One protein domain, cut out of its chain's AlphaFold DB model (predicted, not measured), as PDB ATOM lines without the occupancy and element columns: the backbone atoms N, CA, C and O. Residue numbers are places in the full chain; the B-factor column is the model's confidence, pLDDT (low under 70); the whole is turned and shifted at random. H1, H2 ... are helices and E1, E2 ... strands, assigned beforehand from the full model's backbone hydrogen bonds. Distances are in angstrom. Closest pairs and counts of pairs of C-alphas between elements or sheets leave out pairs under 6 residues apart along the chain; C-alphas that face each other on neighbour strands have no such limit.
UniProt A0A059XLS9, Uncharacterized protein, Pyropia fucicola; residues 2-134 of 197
ATOM      1  N   LEU A   2     124.441 146.411 156.951       73.62
ATOM      2  CA  LEU A   2     125.089 145.218 156.366       73.62
ATOM      3  C   LEU A   2     124.139 144.015 156.184       73.62
ATOM      4  O   LEU A   2     124.146 143.368 155.147       73.62
ATOM      5  N   ILE A   3     123.270 143.765 157.167       73.88
ATOM      6  CA  ILE A   3     122.276 142.687 157.106       73.88
ATOM      7  C   ILE A   3     121.216 142.910 156.021       73.88
ATOM      8  O   ILE A   3     120.795 141.974 155.360       73.88
ATOM      9  N   GLN A   4     120.805 144.162 155.807       74.06
ATOM     10  CA  GLN A   4     119.833 144.515 154.776       74.06
ATOM     11  C   GLN A   4     120.435 144.266 153.395       74.06
ATOM     12  O   GLN A   4     119.763 143.730 152.525       74.06
ATOM     13  N   ILE A   5     121.717 144.600 153.222       73.25
ATOM     14  CA  ILE A   5     122.483 144.295 152.013       73.25
ATOM     15  C   ILE A   5     122.577 142.781 151.803       73.25
ATOM     16  O   ILE A   5     122.250 142.318 150.717       73.25
ATOM     17  N   LEU A   6     122.922 142.012 152.843       75.44
ATOM     18  CA  LEU A   6     122.969 140.549 152.778       75.44
ATOM     19  C   LEU A   6     121.613 139.950 152.373       75.44
ATOM     20  O   LEU A   6     121.560 139.125 151.471       75.44
ATOM     21  N   ILE A   7     120.515 140.390 152.996       76.38
ATOM     22  CA  ILE A   7     119.157 139.904 152.704       76.38
ATOM     23  C   ILE A   7     118.744 140.257 151.274       76.38
ATOM     24  O   ILE A   7     118.270 139.389 150.548       76.38
ATOM     25  N   ILE A   8     118.947 141.508 150.847       74.56
ATOM     26  CA  ILE A   8     118.651 141.938 149.473       74.56
ATOM     27  C   ILE A   8     119.446 141.089 148.479       74.56
ATOM     28  O   ILE A   8     118.921 140.680 147.451       74.56
ATOM     29  N   GLN A   9     120.703 140.796 148.787       72.31
ATOM     30  CA  GLN A   9     121.573 140.046 147.895       72.31
ATOM     31  C   GLN A   9     121.248 138.547 147.864       72.31
ATOM     32  O   GLN A   9     121.289 137.956 146.792       72.31
ATOM     33  N   LEU A  10     120.851 137.945 148.989       72.38
ATOM     34  CA  LEU A  10     120.374 136.557 149.037       72.38
ATOM     35  C   LEU A  10     119.024 136.381 148.327       72.38
ATOM     36  O   LEU A  10     118.816 135.368 147.669       72.38
ATOM     37  N   LEU A  11     118.116 137.355 148.449       77.31
ATOM     38  CA  LEU A  11     116.775 137.278 147.860       77.31
ATOM     39  C   LEU A  11     116.749 137.646 146.374       77.31
ATOM     40  O   LEU A  11     116.021 137.026 145.606       77.31
ATOM     41  N   PHE A  12     117.515 138.661 145.969       71.25
ATOM     42  CA  PHE A  12     117.443 139.235 144.620       71.25
ATOM     43  C   PHE A  12     118.705 138.989 143.780       71.25
ATOM     44  O   PHE A  12     118.755 139.392 142.619       71.25
ATOM     45  N   GLY A  13     119.737 138.344 144.338       64.12
ATOM     46  CA  GLY A  13     120.997 138.001 143.663       64.12
ATOM     47  C   GLY A  13     121.931 139.194 143.423       64.12
ATOM     48  O   GLY A  13     123.138 139.104 143.636       64.12
ATOM     49  N   SER A  14     121.388 140.342 143.021       64.94
ATOM     50  CA  SER A  14     122.126 141.595 142.871       64.94
ATOM     51  C   SER A  14     121.205 142.799 143.055       64.94
ATOM     52  O   SER A  14     119.995 142.724 142.848       64.94
ATOM     53  N   SER A  15     121.772 143.934 143.457       69.81
ATOM     54  CA  SER A  15     121.030 145.188 143.547       69.81
ATOM     55  C   SER A  15     121.927 146.370 143.214       69.81
ATOM     56  O   SER A  15     123.090 146.431 143.614       69.81
ATOM     57  N   GLN A  16     121.376 147.347 142.495       67.50
ATOM     58  CA  GLN A  16     122.107 148.551 142.104       67.50
ATOM     59  C   GLN A  16     122.569 149.370 143.322       67.50
ATOM     60  O   GLN A  16     123.605 150.031 143.264       67.50
ATOM     61  N   THR A  17     121.832 149.314 144.436       68.44
ATOM     62  CA  THR A  17     122.215 149.974 145.695       68.44
ATOM     63  C   THR A  17     123.435 149.303 146.317       68.44
ATOM     64  O   THR A  17     124.397 149.978 146.668       68.44
ATOM     65  N   VAL A  18     123.440 147.971 146.355       68.31
ATOM     66  CA  VAL A  18     124.537 147.141 146.865       68.31
ATOM     67  C   VAL A  18     125.822 147.361 146.059       68.31
ATOM     68  O   VAL A  18     126.891 147.555 146.645       68.31
ATOM     69  N   ASN A  19     125.712 147.450 144.730       69.00
ATOM     70  CA  ASN A  19     126.849 147.736 143.852       69.00
ATOM     71  C   ASN A  19     127.449 149.124 144.111       69.00
ATOM     72  O   ASN A  19     128.668 149.249 144.183       69.00
ATOM     73  N   LYS A  20     126.619 150.155 144.320       72.75
ATOM     74  CA  LYS A  20     127.103 151.505 144.663       72.75
ATOM     75  C   LYS A  20     127.796 151.551 146.025       72.75
ATOM     76  O   LYS A  20     128.776 152.272 146.182       72.75
ATOM     77  N   THR A  21     127.293 150.806 147.009       71.94
ATOM     78  CA  THR A  21     127.845 150.822 148.368       71.94
ATOM     79  C   THR A  21     129.171 150.083 148.458       71.94
ATOM     80  O   THR A  21     130.077 150.573 149.114       71.94
ATOM     81  N   PHE A  22     129.327 148.928 147.818       71.06
ATOM     82  CA  PHE A  22     130.557 148.151 147.984       71.06
ATOM     83  C   PHE A  22     131.522 148.265 146.822       71.06
ATOM     84  O   PHE A  22     132.665 147.881 147.013       71.06
ATOM     85  N   ASN A  23     131.108 148.766 145.652       61.81
ATOM     86  CA  ASN A  23     131.893 148.896 144.410       61.81
ATOM     87  C   ASN A  23     132.628 147.613 143.932       61.81
ATOM     88  O   ASN A  23     133.194 147.589 142.847       61.81
ATOM     89  N   LEU A  24     132.592 146.544 144.733       54.22
ATOM     90  CA  LEU A  24     133.333 145.288 144.644       54.22
ATOM     91  C   LEU A  24     132.422 144.118 144.244       54.22
ATOM     92  O   LEU A  24     132.917 143.040 143.937       54.22
ATOM     93  N   PHE A  25     131.097 144.306 144.238       57.84
ATOM     94  CA  PHE A  25     130.118 143.277 143.862       57.84
ATOM     95  C   PHE A  25     129.819 143.270 142.359       57.84
ATOM     96  O   PHE A  25     128.667 143.202 141.935       57.84
ATOM     97  N   THR A  26     130.850 143.371 141.524       51.22
ATOM     98  CA  THR A  26     130.671 143.273 140.076       51.22
ATOM     99  C   THR A  26     130.638 141.814 139.622       51.22
ATOM    100  O   THR A  26     131.569 141.041 139.821       51.22
ATOM    101  N   TYR A  27     129.514 141.476 138.983       50.28
ATOM    102  CA  TYR A  27     129.173 140.267 138.222       50.28
ATOM    103  C   TYR A  27     129.161 138.922 138.973       50.28
ATOM    104  O   TYR A  27     128.178 138.206 138.839       50.28
ATOM    105  N   ASN A  28     130.155 138.605 139.810       54.66
ATOM    106  CA  ASN A  28     130.217 137.358 140.582       54.66
ATOM    107  C   ASN A  28     130.682 137.634 142.013       54.66
ATOM    108  O   ASN A  28     131.860 137.893 142.256       54.66
ATOM    109  N   MET A  29     129.762 137.551 142.976       61.09
ATOM    110  CA  MET A  29     130.128 137.678 144.382       61.09
ATOM    111  C   MET A  29     130.833 136.388 144.832       61.09
ATOM    112  O   MET A  29     130.252 135.307 144.695       61.09
ATOM    113  N   PRO A  30     132.079 136.450 145.333       69.06
ATOM    114  CA  PRO A  30     132.774 135.259 145.796       69.06
ATOM    115  C   PRO A  30     131.975 134.624 146.933       69.06
ATOM    116  O   PRO A  30     131.690 135.300 147.916       69.06
ATOM    117  N   VAL A  31     131.670 133.326 146.846       74.62
ATOM    118  CA  VAL A  31     130.955 132.569 147.900       74.62
ATOM    119  C   VAL A  31     131.533 132.858 149.293       74.62
ATOM    120  O   VAL A  31     130.798 133.089 150.249       74.62
ATOM    121  N   LYS A  32     132.861 132.983 149.366       77.00
ATOM    122  CA  LYS A  32     133.615 133.328 150.574       77.00
ATOM    123  C   LYS A  32     133.230 134.675 151.203       77.00
ATOM    124  O   LYS A  32     133.277 134.827 152.416       77.00
ATOM    125  N   GLN A  33     132.857 135.679 150.410       76.94
ATOM    126  CA  GLN A  33     132.384 136.955 150.954       76.94
ATOM    127  C   GLN A  33     130.961 136.840 151.521       76.94
ATOM    128  O   GLN A  33     130.680 137.479 152.535       76.94
ATOM    129  N   VAL A  34     130.073 136.027 150.924       80.62
ATOM    130  CA  VAL A  34     128.738 135.760 151.506       80.62
ATOM    131  C   VAL A  34     128.900 135.080 152.856       80.62
ATOM    132  O   VAL A  34     128.283 135.499 153.832       80.62
ATOM    133  N   GLU A  35     129.768 134.071 152.904       83.81
ATOM    134  CA  GLU A  35     130.113 133.321 154.109       83.81
ATOM    135  C   GLU A  35     130.552 134.263 155.235       83.81
ATOM    136  O   GLU A  35     129.925 134.289 156.289       83.81
ATOM    137  N   ILE A  36     131.514 135.151 154.966       84.62
ATOM    138  CA  ILE A  36     131.978 136.180 155.909       84.62
ATOM    139  C   ILE A  36     130.831 137.055 156.451       84.62
ATOM    140  O   ILE A  36     130.790 137.380 157.639       84.62
ATOM    141  N   PHE A  37     129.901 137.488 155.596       85.38
ATOM    142  CA  PHE A  37     128.783 138.316 156.051       85.38
ATOM    143  C   PHE A  37     127.787 137.534 156.902       85.38
ATOM    144  O   PHE A  37     127.229 138.097 157.850       85.38
ATOM    145  N   LEU A  38     127.577 136.259 156.579       87.56
ATOM    146  CA  LEU A  38     126.695 135.368 157.317       87.56
ATOM    147  C   LEU A  38     127.294 135.003 158.681       87.56
ATOM    148  O   LEU A  38     126.592 135.088 159.687       87.56
ATOM    149  N   GLU A  39     128.595 134.718 158.748       90.75
ATOM    150  CA  GLU A  39     129.331 134.555 160.006       90.75
ATOM    151  C   GLU A  39     129.204 135.796 160.889       90.75
ATOM    152  O   GLU A  39     128.804 135.705 162.052       90.75
ATOM    153  N   ASN A  40     129.464 136.979 160.327       91.75
ATOM    154  CA  ASN A  40     129.310 138.228 161.060       91.75
ATOM    155  C   ASN A  40     127.882 138.415 161.571       91.75
ATOM    156  O   ASN A  40     127.688 138.894 162.688       91.75
ATOM    157  N   TYR A  41     126.881 138.062 160.764       89.94
ATOM    158  CA  TYR A  41     125.492 138.140 161.185       89.94
ATOM    159  C   TYR A  41     125.205 137.208 162.366       89.94
ATOM    160  O   TYR A  41     124.658 137.669 163.368       89.94
ATOM    161  N   LEU A  42     125.626 135.943 162.294       92.81
ATOM    162  CA  LEU A  42     125.470 134.980 163.387       92.81
ATOM    163  C   LEU A  42     126.140 135.473 164.675       92.81
ATOM    164  O   LEU A  42     125.530 135.428 165.743       92.81
ATOM    165  N   ILE A  43     127.357 136.014 164.575       93.31
ATOM    166  CA  ILE A  43     128.090 136.578 165.716       93.31
ATOM    167  C   ILE A  43     127.340 137.778 166.310       93.31
ATOM    168  O   ILE A  43     127.174 137.870 167.527       93.31
ATOM    169  N   GLN A  44     126.860 138.704 165.474       91.94
ATOM    170  CA  GLN A  44     126.111 139.872 165.945       91.94
ATOM    171  C   GLN A  44     124.782 139.475 166.592       91.94
ATOM    172  O   GLN A  44     124.442 140.015 167.645       91.94
ATOM    173  N   LEU A  45     124.063 138.516 166.006       92.69
ATOM    174  CA  LEU A  45     122.814 137.988 166.546       92.69
ATOM    175  C   LEU A  45     123.049 137.315 167.902       92.69
ATOM    176  O   LEU A  45     122.360 137.634 168.866       92.69
ATOM    177  N   SER A  46     124.068 136.458 167.998       92.62
ATOM    178  CA  SER A  46     124.481 135.828 169.254       92.62
ATOM    179  C   SER A  46     124.809 136.873 170.324       92.62
ATOM    180  O   SER A  46     124.316 136.782 171.447       92.62
ATOM    181  N   ASN A  47     125.556 137.925 169.969       91.56
ATOM    182  CA  ASN A  47     125.881 139.012 170.890       91.56
ATOM    183  C   ASN A  47     124.635 139.793 171.350       91.56
ATOM    184  O   ASN A  47     124.559 140.176 172.516       91.56
ATOM    185  N   ILE A  48     123.653 140.023 170.470       91.75
ATOM    186  CA  ILE A  48     122.376 140.658 170.839       91.75
ATOM    187  C   ILE A  48     121.595 139.759 171.799       91.75
ATOM    188  O   ILE A  48     121.163 140.232 172.847       91.75
ATOM    189  N   ILE A  49     121.452 138.468 171.484       92.00
ATOM    190  CA  ILE A  49     120.751 137.500 172.339       92.00
ATOM    191  C   ILE A  49     121.417 137.436 173.717       92.00
ATOM    192  O   ILE A  49     120.736 137.560 174.731       92.00
ATOM    193  N   ALA A  50     122.746 137.325 173.770       88.31
ATOM    194  CA  ALA A  50     123.497 137.317 175.021       88.31
ATOM    195  C   ALA A  50     123.287 138.609 175.827       88.31
ATOM    196  O   ALA A  50     123.078 138.552 177.037       88.31
ATOM    197  N   HIS A  51     123.295 139.771 175.168       89.12
ATOM    198  CA  HIS A  51     123.048 141.053 175.825       89.12
ATOM    199  C   HIS A  51     121.638 141.130 176.424       89.12
ATOM    200  O   HIS A  51     121.496 141.517 177.581       89.12
ATOM    201  N   MET A  52     120.622 140.709 175.667       89.25
ATOM    202  CA  MET A  52     119.227 140.675 176.118       89.25
ATOM    203  C   MET A  52     119.042 139.732 177.310       89.25
ATOM    204  O   MET A  52     118.415 140.105 178.298       89.25
ATOM    205  N   LEU A  53     119.628 138.533 177.250       87.31
ATOM    206  CA  LEU A  53     119.582 137.575 178.356       87.31
ATOM    207  C   LEU A  53     120.209 138.162 179.626       87.31
ATOM    208  O   LEU A  53     119.586 138.127 180.681       87.31
ATOM    209  N   VAL A  54     121.405 138.755 179.519       85.69
ATOM    210  CA  VAL A  54     122.109 139.342 180.670       85.69
ATOM    211  C   VAL A  54     121.372 140.552 181.246       85.69
ATOM    212  O   VAL A  54     121.373 140.745 182.462       85.69
ATOM    213  N   GLN A  55     120.742 141.375 180.405       85.56
ATOM    214  CA  GLN A  55     119.965 142.525 180.873       85.56
ATOM    215  C   GLN A  55     118.703 142.126 181.637       85.56
ATOM    216  O   GLN A  55     118.330 142.841 182.565       85.56
ATOM    217  N   ASN A  56     118.090 140.994 181.284       84.88
ATOM    218  CA  ASN A  56     116.871 140.504 181.925       84.88
ATOM    219  C   ASN A  56     117.100 139.900 183.319       84.88
ATOM    220  O   ASN A  56     116.126 139.691 184.035       84.88
ATOM    221  N   PHE A  57     118.347 139.624 183.720       82.12
ATOM    222  CA  PHE A  57     118.631 139.135 185.069       82.12
ATOM    223  C   PHE A  57     118.547 140.269 186.096       82.12
ATOM    224  O   PHE A  57     119.261 141.279 185.987       82.12
ATOM    225  N   ASN A  58     117.717 140.076 187.124       75.62
ATOM    226  CA  ASN A  58     117.622 141.011 188.251       75.62
ATOM    227  C   ASN A  58     118.566 140.627 189.392       75.62
ATOM    228  O   ASN A  58     119.188 141.497 189.995       75.62
ATOM    229  N   THR A  59     118.681 139.330 189.684       71.94
ATOM    230  CA  THR A  59     119.547 138.797 190.747       71.94
ATOM    231  C   THR A  59     120.230 137.519 190.287       71.94
ATOM    232  O   THR A  59     119.756 136.833 189.383       71.94
ATOM    233  N   VAL A  60     121.347 137.166 190.921       69.75
ATOM    234  CA  VAL A  60     122.105 135.959 190.558       69.75
ATOM    235  C   VAL A  60     121.396 134.669 190.989       69.75
ATOM    236  O   VAL A  60     121.641 133.607 190.420       69.75
ATOM    237  N   ASN A  61     120.482 134.766 191.956       63.59
ATOM    238  CA  ASN A  61     119.679 133.642 192.437       63.59
ATOM    239  C   ASN A  61     118.491 133.309 191.522       63.59
ATOM    240  O   ASN A  61     117.828 132.295 191.749       63.59
ATOM    241  N   GLU A  62     118.210 134.117 190.494       64.25
ATOM    242  CA  GLU A  62     117.284 133.701 189.442       64.25
ATOM    243  C   GLU A  62     117.844 132.437 188.777       64.25
ATOM    244  O   GLU A  62     118.986 132.402 188.316       64.25
ATOM    245  N   THR A  63     117.029 131.380 188.749       57.44
ATOM    246  CA  THR A  63     117.414 129.994 188.437       57.44
ATOM    247  C   THR A  63     118.172 129.822 187.124       57.44
ATOM    248  O   THR A  63     118.865 128.829 186.976       57.44
ATOM    249  N   ASN A  64     118.087 130.773 186.193       63.12
ATOM    250  CA  ASN A  64     118.736 130.719 184.883       63.12
ATOM    251  C   ASN A  64     120.104 131.424 184.837       63.12
ATOM    252  O   ASN A  64     120.932 131.094 183.986       63.12
ATOM    253  N   ALA A  65     120.367 132.375 185.740       63.19
ATOM    254  CA  ALA A  65     121.610 133.143 185.745       63.19
ATOM    255  C   ALA A  65     122.810 132.273 186.151       63.19
ATOM    256  O   ALA A  65     123.891 132.406 185.579       63.19
ATOM    257  N   SER A  66     122.613 131.331 187.076       64.44
ATOM    258  CA  SER A  66     123.645 130.389 187.530       64.44
ATOM    259  C   SER A  66     124.068 129.366 186.466       64.44
ATOM    260  O   SER A  66     125.214 128.920 186.490       64.44
ATOM    261  N   TYR A  67     123.190 129.020 185.514       68.75
ATOM    262  CA  TYR A  67     123.526 128.135 184.387       68.75
ATOM    263  C   TYR A  67     124.229 128.869 183.242       68.75
ATOM    264  O   TYR A  67     125.040 128.277 182.531       68.75
ATOM    265  N   LEU A  68     123.915 130.152 183.042       68.25
ATOM    266  CA  LEU A  68     124.432 130.947 181.925       68.25
ATOM    267  C   LEU A  68     125.707 131.717 182.283       68.25
ATOM    268  O   LEU A  68     126.558 131.949 181.422       68.25
ATOM    269  N   CYS A  69     125.863 132.120 183.542       66.50
ATOM    270  CA  CYS A  69     127.041 132.822 184.025       66.50
ATOM    271  C   CYS A  69     127.953 131.886 184.818       66.50
ATOM    272  O   CYS A  69     127.520 131.095 185.648       66.50
ATOM    273  N   ASN A  70     129.262 132.020 184.597       69.75
ATOM    274  CA  ASN A  70     130.266 131.305 185.380       69.75
ATOM    275  C   ASN A  70     130.078 131.599 186.883       69.75
ATOM    276  O   ASN A  70     129.827 132.746 187.254       69.75
ATOM    277  N   VAL A  71     130.312 130.597 187.737       63.59
ATOM    278  CA  VAL A  71     130.378 130.649 189.216       63.59
ATOM    279  C   VAL A  71     131.081 131.916 189.744       63.59
ATOM    280  O   VAL A  71     130.738 132.468 190.785       63.59
ATOM    281  N   LYS A  72     132.044 132.469 188.997       63.44
ATOM    282  CA  LYS A  72     132.712 133.738 189.335       63.44
ATOM    283  C   LYS A  72     131.777 134.954 189.447       63.44
ATOM    284  O   LYS A  72     132.181 135.923 190.095       63.44
ATOM    285  N   PHE A  73     130.578 134.918 188.864       62.59
ATOM    286  CA  PHE A  73     129.566 135.982 188.869       62.59
ATOM    287  C   PHE A  73     128.459 135.788 189.916       62.59
ATOM    288  O   PHE A  73     127.483 136.522 189.880       62.59
ATOM    289  N   LEU A  74     128.639 134.880 190.887       66.81
ATOM    290  CA  LEU A  74     127.653 134.534 191.927       66.81
ATOM    291  C   LEU A  74     127.143 135.685 192.819       66.81
ATOM    292  O   LEU A  74     126.223 135.472 193.598       66.81
ATOM    293  N   SER A  75     127.728 136.885 192.752       79.81
ATOM    294  CA  SER A  75     127.251 138.032 193.528       79.81
ATOM    295  C   SER A  75     126.536 139.052 192.651       79.81
ATOM    296  O   SER A  75     127.046 139.436 191.595       79.81
ATOM    297  N   ASP A  76     125.407 139.573 193.138       81.94
ATOM    298  CA  ASP A  76     124.602 140.589 192.441       81.94
ATOM    299  C   ASP A  76     125.445 141.797 192.016       81.94
ATOM    300  O   ASP A  76     125.302 142.336 190.920       81.94
ATOM    301  N   ARG A  77     126.443 142.171 192.827       86.38
ATOM    302  CA  ARG A  77     127.360 143.266 192.491       86.38
ATOM    303  C   ARG A  77     128.201 142.993 191.241       86.38
ATOM    304  O   ARG A  77     128.514 143.928 190.503       86.38
ATOM    305  N   LYS A  78     128.612 141.745 191.007       85.12
ATOM    306  CA  LYS A  78     129.378 141.375 189.810       85.12
ATOM    307  C   LYS A  78     128.485 141.304 188.575       85.12
ATOM    308  O   LYS A  78     128.944 141.713 187.510       85.12
ATOM    309  N   LEU A  79     127.240 140.852 188.726       84.50
ATOM    310  CA  LEU A  79     126.235 140.888 187.663       84.50
ATOM    311  C   LEU A  79     125.937 142.332 187.232       84.50
ATOM    312  O   LEU A  79     126.034 142.656 186.051       84.50
ATOM    313  N   GLU A  80     125.707 143.237 188.182       87.88
ATOM    314  CA  GLU A  80     125.508 144.659 187.881       87.88
ATOM    315  C   GLU A  80     126.753 145.305 187.253       87.88
ATOM    316  O   GLU A  80     126.658 146.090 186.308       87.88
ATOM    317  N   LYS A  81     127.960 144.920 187.691       89.06
ATOM    318  CA  LYS A  81     129.200 145.355 187.027       89.06
ATOM    319  C   LYS A  81     129.278 144.862 185.575       89.06
ATOM    320  O   LYS A  81     129.720 145.619 184.712       89.06
ATOM    321  N   LEU A  82     128.859 143.628 185.296       87.38
ATOM    322  CA  LEU A  82     128.793 143.090 183.935       87.38
ATOM    323  C   LEU A  82     127.808 143.893 183.074       87.38
ATOM    324  O   LEU A  82     128.186 144.332 181.990       87.38
ATOM    325  N   LYS A  83     126.591 144.150 183.572       88.44
ATOM    326  CA  LYS A  83     125.568 144.956 182.881       88.44
ATOM    327  C   LYS A  83     126.089 146.359 182.561       88.44
ATOM    328  O   LYS A  83     126.031 146.786 181.408       88.44
ATOM    329  N   ASN A  84     126.713 147.023 183.533       92.00
ATOM    330  CA  ASN A  84     127.331 148.334 183.333       92.00
ATOM    331  C   ASN A  84     128.432 148.306 182.267       92.00
ATOM    332  O   ASN A  84     128.456 149.162 181.385       92.00
ATOM    333  N   ASN A  85     129.317 147.307 182.296       92.62
ATOM    334  CA  ASN A  85     130.362 147.161 181.281       92.62
ATOM    335  C   ASN A  85     129.778 146.943 179.877       92.62
ATOM    336  O   ASN A  85     130.303 147.484 178.905       92.62
ATOM    337  N   LEU A  86     128.692 146.175 179.758       91.88
ATOM    338  CA  LEU A  86     128.010 145.964 178.483       91.88
ATOM    339  C   LEU A  86     127.376 147.258 177.952       91.88
ATOM    340  O   LEU A  86     127.496 147.537 176.760       91.88
ATOM    341  N   ILE A  87     126.761 148.070 178.819       93.50
ATOM    342  CA  ILE A  87     126.227 149.393 178.453       93.50
ATOM    343  C   ILE A  87     127.357 150.304 177.961       93.50
ATOM    344  O   ILE A  87     127.260 150.871 176.872       93.50
ATOM    345  N   TRP A  88     128.461 150.391 178.710       94.75
ATOM    346  CA  TRP A  88     129.634 151.176 178.313       94.75
ATOM    347  C   TRP A  88     130.217 150.726 176.975       94.75
ATOM    348  O   TRP A  88     130.518 151.564 176.127       94.75
ATOM    349  N   ASN A  89     130.325 149.417 176.745       94.06
ATOM    350  CA  ASN A  89     130.782 148.872 175.469       94.06
ATOM    351  C   ASN A  89     129.878 149.318 174.307       94.06
ATOM    352  O   ASN A  89     130.371 149.739 173.263       94.06
ATOM    353  N   THR A  90     128.555 149.279 174.486       92.88
ATOM    354  CA  THR A  90     127.594 149.756 173.479       92.88
ATOM    355  C   THR A  90     127.720 151.262 173.239       92.88
ATOM    356  O   THR A  90     127.696 151.700 172.087       92.88
ATOM    357  N   LEU A  91     127.917 152.057 174.295       94.38
ATOM    358  CA  LEU A  91     128.147 153.499 174.175       94.38
ATOM    359  C   LEU A  91     129.436 153.807 173.407       94.38
ATOM    360  O   LEU A  91     129.405 154.607 172.478       94.38
ATOM    361  N   ILE A  92     130.549 153.139 173.722       95.19
ATOM    362  CA  ILE A  92     131.830 153.313 173.015       95.19
ATOM    363  C   ILE A  92     131.689 152.928 171.538       95.19
ATOM    364  O   ILE A  92     132.105 153.686 170.658       95.19
ATOM    365  N   LYS A  93     131.043 151.793 171.248       93.31
ATOM    366  CA  LYS A  93     130.780 151.353 169.870       93.31
ATOM    367  C   LYS A  93     129.975 152.386 169.085       93.31
ATOM    368  O   LYS A  93     130.311 152.690 167.943       93.31
ATOM    369  N   ASN A  94     128.939 152.957 169.693       93.56
ATOM    370  CA  ASN A  94     128.063 153.916 169.026       93.56
ATOM    371  C   ASN A  94     128.668 155.319 168.915       93.56
ATOM    372  O   ASN A  94     128.484 155.972 167.890       93.56
ATOM    373  N   CYS A  95     129.362 155.798 169.943       93.62
ATOM    374  CA  CYS A  95     129.885 157.161 169.987       93.62
ATOM    375  C   CYS A  95     131.254 157.292 169.322       93.62
ATOM    376  O   CYS A  95     131.530 158.351 168.781       93.62
ATOM    377  N   ILE A  96     132.093 156.251 169.340       94.56
ATOM    378  CA  ILE A  96     133.486 156.319 168.865       94.56
ATOM    379  C   ILE A  96     133.704 155.407 167.657       94.56
ATOM    380  O   ILE A  96     134.101 155.878 166.591       94.56
ATOM    381  N   GLU A  97     133.439 154.102 167.783       94.00
ATOM    382  CA  GLU A  97     133.780 153.154 166.708       94.00
ATOM    383  C   GLU A  97     132.933 153.370 165.448       94.00
ATOM    384  O   GLU A  97     133.453 153.315 164.332       94.00
ATOM    385  N   ARG A  98     131.634 153.649 165.609       92.88
ATOM    386  CA  ARG A  98     130.714 153.912 164.499       92.88
ATOM    387  C   ARG A  98     131.141 155.124 163.660       92.88
ATOM    388  O   ARG A  98     131.350 154.906 162.464       92.88
ATOM    389  N   PRO A  99     131.292 156.350 164.204       94.31
ATOM    390  CA  PRO A  99     131.722 157.495 163.399       94.31
ATOM    391  C   PRO A  99     133.090 157.274 162.762       94.31
ATOM    392  O   PRO A  99     133.246 157.558 161.580       94.31
ATOM    393  N   ARG A 100     134.038 156.661 163.483       94.62
ATOM    394  CA  ARG A 100     135.342 156.295 162.920       94.62
ATOM    395  C   ARG A 100     135.218 155.369 161.706       94.62
ATOM    396  O   ARG A 100     135.828 155.621 160.675       94.62
ATOM    397  N   SER A 101     134.391 154.325 161.802       93.38
ATOM    398  CA  SER A 101     134.172 153.384 160.694       93.38
ATOM    399  C   SER A 101     133.532 154.043 159.466       93.38
ATOM    400  O   SER A 101     133.833 153.663 158.336       93.38
ATOM    401  N   ILE A 102     132.656 155.029 159.681       93.19
ATOM    402  CA  ILE A 102     132.012 155.788 158.605       93.19
ATOM    403  C   ILE A 102     133.032 156.732 157.958       93.19
ATOM    404  O   ILE A 102     133.140 156.737 156.736       93.19
ATOM    405  N   TYR A 103     133.814 157.453 158.766       93.94
ATOM    406  CA  TYR A 103     134.885 158.341 158.310       93.94
ATOM    407  C   TYR A 103     135.900 157.606 157.422       93.94
ATOM    408  O   TYR A 103     136.157 158.002 156.290       93.94
ATOM    409  N   GLU A 104     136.388 156.453 157.883       92.75
ATOM    410  CA  GLU A 104     137.347 155.616 157.151       92.75
ATOM    411  C   GLU A 104     136.689 154.791 156.018       92.75
ATOM    412  O   GLU A 104     137.353 153.953 155.408       92.75
ATOM    413  N   SER A 105     135.389 154.983 155.739       92.12
ATOM    414  CA  SER A 105     134.638 154.280 154.683       92.12
ATOM    415  C   SER A 105     134.796 152.754 154.736       92.12
ATOM    416  O   SER A 105     135.042 152.079 153.733       92.12
ATOM    417  N   ARG A 106     134.673 152.184 155.941       90.38
ATOM    418  CA  ARG A 106     134.844 150.744 156.173       90.38
ATOM    419  C   ARG A 106     133.797 150.160 157.107       90.38
ATOM    420  O   ARG A 106     133.309 150.805 158.033       90.38
ATOM    421  N   TYR A 107     133.469 148.896 156.884       88.81
ATOM    422  CA  TYR A 107     132.681 148.068 157.785       88.81
ATOM    423  C   TYR A 107     133.592 147.118 158.552       88.81
ATOM    424  O   TYR A 107     134.438 146.458 157.957       88.81
ATOM    425  N   LYS A 108     133.396 147.026 159.868       90.88
ATOM    426  CA  LYS A 108     134.008 145.985 160.698       90.88
ATOM    427  C   LYS A 108     133.136 144.735 160.635       90.88
ATOM    428  O   LYS A 108     131.949 144.806 160.953       90.88
ATOM    429  N   VAL A 109     133.726 143.618 160.230       91.25
ATOM    430  CA  VAL A 109     133.036 142.345 160.004       91.25
ATOM    431  C   VAL A 109     133.740 141.261 160.807       91.25
ATOM    432  O   VAL A 109     134.958 141.115 160.719       91.25
ATOM    433  N   TRP A 110     132.985 140.546 161.632       92.31
ATOM    434  CA  TRP A 110     133.488 139.451 162.457       92.31
ATOM    435  C   TRP A 110     133.405 138.127 161.706       92.31
ATOM    436  O   TRP A 110     132.432 137.891 161.000       92.31
ATOM    437  N   GLY A 111     134.405 137.273 161.873       91.81
ATOM    438  CA  GLY A 111     134.419 135.937 161.287       91.81
ATOM    439  C   GLY A 111     135.108 134.932 162.196       91.81
ATOM    440  O   GLY A 111     135.781 135.306 163.166       91.81
ATOM    441  N   PHE A 112     134.926 133.657 161.873       90.94
ATOM    442  CA  PHE A 112     135.582 132.555 162.564       90.94
ATOM    443  C   PHE A 112     136.849 132.157 161.809       90.94
ATOM    444  O   PHE A 112     136.821 131.807 160.634       90.94
ATOM    445  N   TYR A 113     137.984 132.211 162.498       87.38
ATOM    446  CA  TYR A 113     139.288 131.841 161.960       87.38
ATOM    447  C   TYR A 113     139.898 130.729 162.813       87.38
ATOM    448  O   TYR A 113     139.416 130.429 163.905       87.38
ATOM    449  N   GLN A 114     140.991 130.131 162.336       88.19
ATOM    450  CA  GLN A 114     141.691 129.060 163.060       88.19
ATOM    451  C   GLN A 114     142.146 129.493 164.465       88.19
ATOM    452  O   GLN A 114     142.116 128.696 165.395       88.19
ATOM    453  N   GLU A 115     142.510 130.766 164.632       89.69
ATOM    454  CA  GLU A 115     142.935 131.352 165.913       89.69
ATOM    455  C   GLU A 115     141.755 131.777 166.810       89.69
ATOM    456  O   GLU A 115     141.955 132.247 167.930       89.69
ATOM    457  N   GLY A 116     140.517 131.612 166.334       90.06
ATOM    458  CA  GLY A 116     139.290 131.986 167.029       90.06
ATOM    459  C   GLY A 116     138.520 133.109 166.333       90.06
ATOM    460  O   GLY A 116     138.545 133.265 165.111       90.06
ATOM    461  N   LEU A 117     137.780 133.882 167.125       92.12
ATOM    462  CA  LEU A 117     136.932 134.963 166.633       92.12
ATOM    463  C   LEU A 117     137.780 136.206 166.343       92.12
ATOM    464  O   LEU A 117     138.354 136.798 167.258       92.12
ATOM    465  N   ASN A 118     137.834 136.617 165.076       92.06
ATOM    466  CA  ASN A 118     138.608 137.779 164.640       92.06
ATOM    467  C   ASN A 118     137.745 138.735 163.807       92.06
ATOM    468  O   ASN A 118     136.663 138.383 163.331       92.06
ATOM    469  N   CYS A 119     138.209 139.970 163.639       90.69
ATOM    470  CA  CYS A 119     137.546 140.978 162.827       90.69
ATOM    471  C   CYS A 119     138.411 141.427 161.650       90.69
ATOM    472  O   CYS A 119     139.617 141.619 161.778       90.69
ATOM    473  N   GLN A 120     137.754 141.692 160.529       89.19
ATOM    474  CA  GLN A 120     138.344 142.293 159.342       89.19
ATOM    475  C   GLN A 120     137.573 143.547 158.932       89.19
ATOM    476  O   GLN A 120     136.420 143.750 159.329       89.19
ATOM    477  N   TYR A 121     138.217 144.393 158.133       89.56
ATOM    478  CA  TYR A 121     137.609 145.603 157.600       89.56
ATOM    479  C   TYR A 121     137.329 145.447 156.113       89.56
ATOM    480  O   TYR A 121     138.219 145.101 155.343       89.56
ATOM    481  N   ILE A 122     136.093 145.739 155.719       86.69
ATOM    482  CA  ILE A 122     135.653 145.714 154.326       86.69
ATOM    483  C   ILE A 122     135.373 147.144 153.895       86.69
ATOM    484  O   ILE A 122     134.635 147.863 154.571       86.69
ATOM    485  N   TYR A 123     135.967 147.559 152.782       87.00
ATOM    486  CA  TYR A 123     135.718 148.876 152.210       87.00
ATOM    487  C   TYR A 123     134.266 149.002 151.730       87.00
ATOM    488  O   TYR A 123     133.728 148.087 151.105       87.00
ATOM    489  N   ALA A 124     133.646 150.143 152.018       84.81
ATOM    490  CA  ALA A 124     132.335 150.504 151.500       84.81
ATOM    491  C   ALA A 124     132.212 152.024 151.374       84.81
ATOM    492  O   ALA A 124     132.607 152.770 152.266       84.81
ATOM    493  N   CYS A 125     131.590 152.487 150.296       85.44
ATOM    494  CA  CYS A 125     131.193 153.872 150.126       85.44
ATOM    495  C   CYS A 125     130.069 154.212 151.119       85.44
ATOM    496  O   CYS A 125     128.922 153.788 150.956       85.44
ATOM    497  N   ARG A 126     130.421 154.960 152.172       87.06
ATOM    498  CA  ARG A 126     129.534 155.318 153.297       87.06
ATOM    499  C   ARG A 126     129.340 156.829 153.454       87.06
ATOM    500  O   ARG A 126     128.928 157.289 154.514       87.06
ATOM    501  N   SER A 127     129.602 157.607 152.404       84.31
ATOM    502  CA  SER A 127     129.504 159.075 152.437       84.31
ATOM    503  C   SER A 127     128.117 159.574 152.854       84.31
ATOM    504  O   SER A 127     128.008 160.505 153.644       84.31
ATOM    505  N   ASN A 128     127.055 158.907 152.404       85.06
ATOM    506  CA  ASN A 128     125.680 159.267 152.765       85.06
ATOM    507  C   ASN A 128     125.381 159.059 154.262       85.06
ATOM    508  O   ASN A 128     124.546 159.759 154.826       85.06
ATOM    509  N   GLU A 129     126.065 158.122 154.925       87.94
ATOM    510  CA  GLU A 129     125.857 157.843 156.351       87.94
ATOM    511  C   GLU A 129     126.462 158.924 157.258       87.94
ATOM    512  O   GLU A 129     126.048 159.036 158.411       87.94
ATOM    513  N   LEU A 130     127.395 159.745 156.753       88.19
ATOM    514  CA  LEU A 130     127.968 160.871 157.503       88.19
ATOM    515  C   LEU A 130     126.891 161.882 157.910       88.19
ATOM    516  O   LEU A 130     126.917 162.391 159.025       88.19
ATOM    517  N   GLN A 131     125.907 162.119 157.039       87.31
ATOM    518  CA  GLN A 131     124.798 163.040 157.309       87.31
ATOM    519  C   GLN A 131     123.835 162.510 158.383       87.31
ATOM    520  O   GLN A 131     123.058 163.272 158.945       87.31
ATOM    521  N   MET A 132     123.883 161.206 158.678       90.00
ATOM    522  CA  MET A 132     123.039 160.557 159.685       90.00
ATOM    523  C   MET A 132     123.707 160.487 161.067       90.00
ATOM    524  O   MET A 132     123.137 159.899 161.990       90.00
ATOM    525  N   LEU A 133     124.927 161.013 161.212       92.56
ATOM    526  CA  LEU A 133     125.632 161.044 162.490       92.56
ATOM    527  C   LEU A 133     124.997 162.067 163.437       92.56
ATOM    528  O   LEU A 133     124.578 163.148 163.031       92.56
ATOM    529  N   SER A 134     124.952 161.737 164.727       93.25
ATOM    530  CA  SER A 134     124.544 162.698 165.754       93.25
ATOM    531  C   SER A 134     125.619 163.768 165.966       93.25
ATOM    532  O   SER A 134     126.794 163.543 165.677       93.25
TER     533      SER A 134
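Overview. This is residues 2 to 134 of the 197 residues of an uncharacterized protein of Pyropia fucicola (UniProt A0A059XLS9). What is the overall shape? Two long helices, H3 and H5, meet near one end as a V, and the strand hairpin E1 E2 crosses its open end, from the end of H5 to residues 33 to 44 of H3. H1 packs on H3, and H6 packs on the end of H5. What builds it? The printed part has 133 residues, mostly helix, with six named helices and two antiparallel strands in the order H1 H2 H3 H4 H5 E1 E2 H6; it is loose, with a radius of gyration of the C-alphas of 18.4 A, spanning 55 by 33 by 28 A.

Along the chain. Where are the helices before the strands? H1 is residues 2 to 12, from C-alpha 2 at (125.089, 145.218, 156.366); H2 is 16 to 22, H3 31 to 56, 37.7 A long, and H4 65 to 68. H5, residues 76 to 103, is 39.8 A long, with a kink of 27 degrees near residue 93. What follows? E1 is residues 106 to 113, 20.3 A, E2 116 to 123, 22.8 A, and H6 127 to 130, ending at (127.968, 160.871, 157.503).

Arrangement. How do H3 and H5 meet? They only just touch, with 3 pairs of C-alphas within 8 A, through residues 51 to 55 and 83 to 86 alone; the closest C-alphas, of Gln 55 and Lys 83, are 6.4 A apart. They run opposite ways at a tilt of 37 degrees, only just steep. What of the strands? E1 and E2 form a hairpin, with N 107 and O 122 within hydrogen-bond range at 2.8 A. The closest C-alphas of H3 and E1, Asn 40 and Trp 110, are 4.6 A apart. And the other helices? H1 touches residues 34 to 41 of H3 alone, closest at the C-alphas of Ile 3 and Tyr 41, 6.9 A; H6 touches residues 99 to 103 of H5 alone, closest at Leu 130 and Ile 102, C-alphas 6.6 A apart. H2 is close to but not clearly touching H1, with C-alphas of Val 18 and Ile 5 6.2 A apart, and H4 and H3 are near each other, with 6 pairs of C-alphas within 10 A. Every O i to N i+4 pair is within hydrogen-bond range in H1, H2 and H3, and 22 of 24 in H5; H4 and H6 are too short for one.

Size, cuts and confidence. How far does it reach? The two C-alphas farthest apart, of Tyr 27 and Asn 61, are 55.4 A apart. Is it continuous and confident? The printed part has no cut and no long link; pLDDT is under 70 at residues 13 to 19, 23 to 30 and 60 to 74.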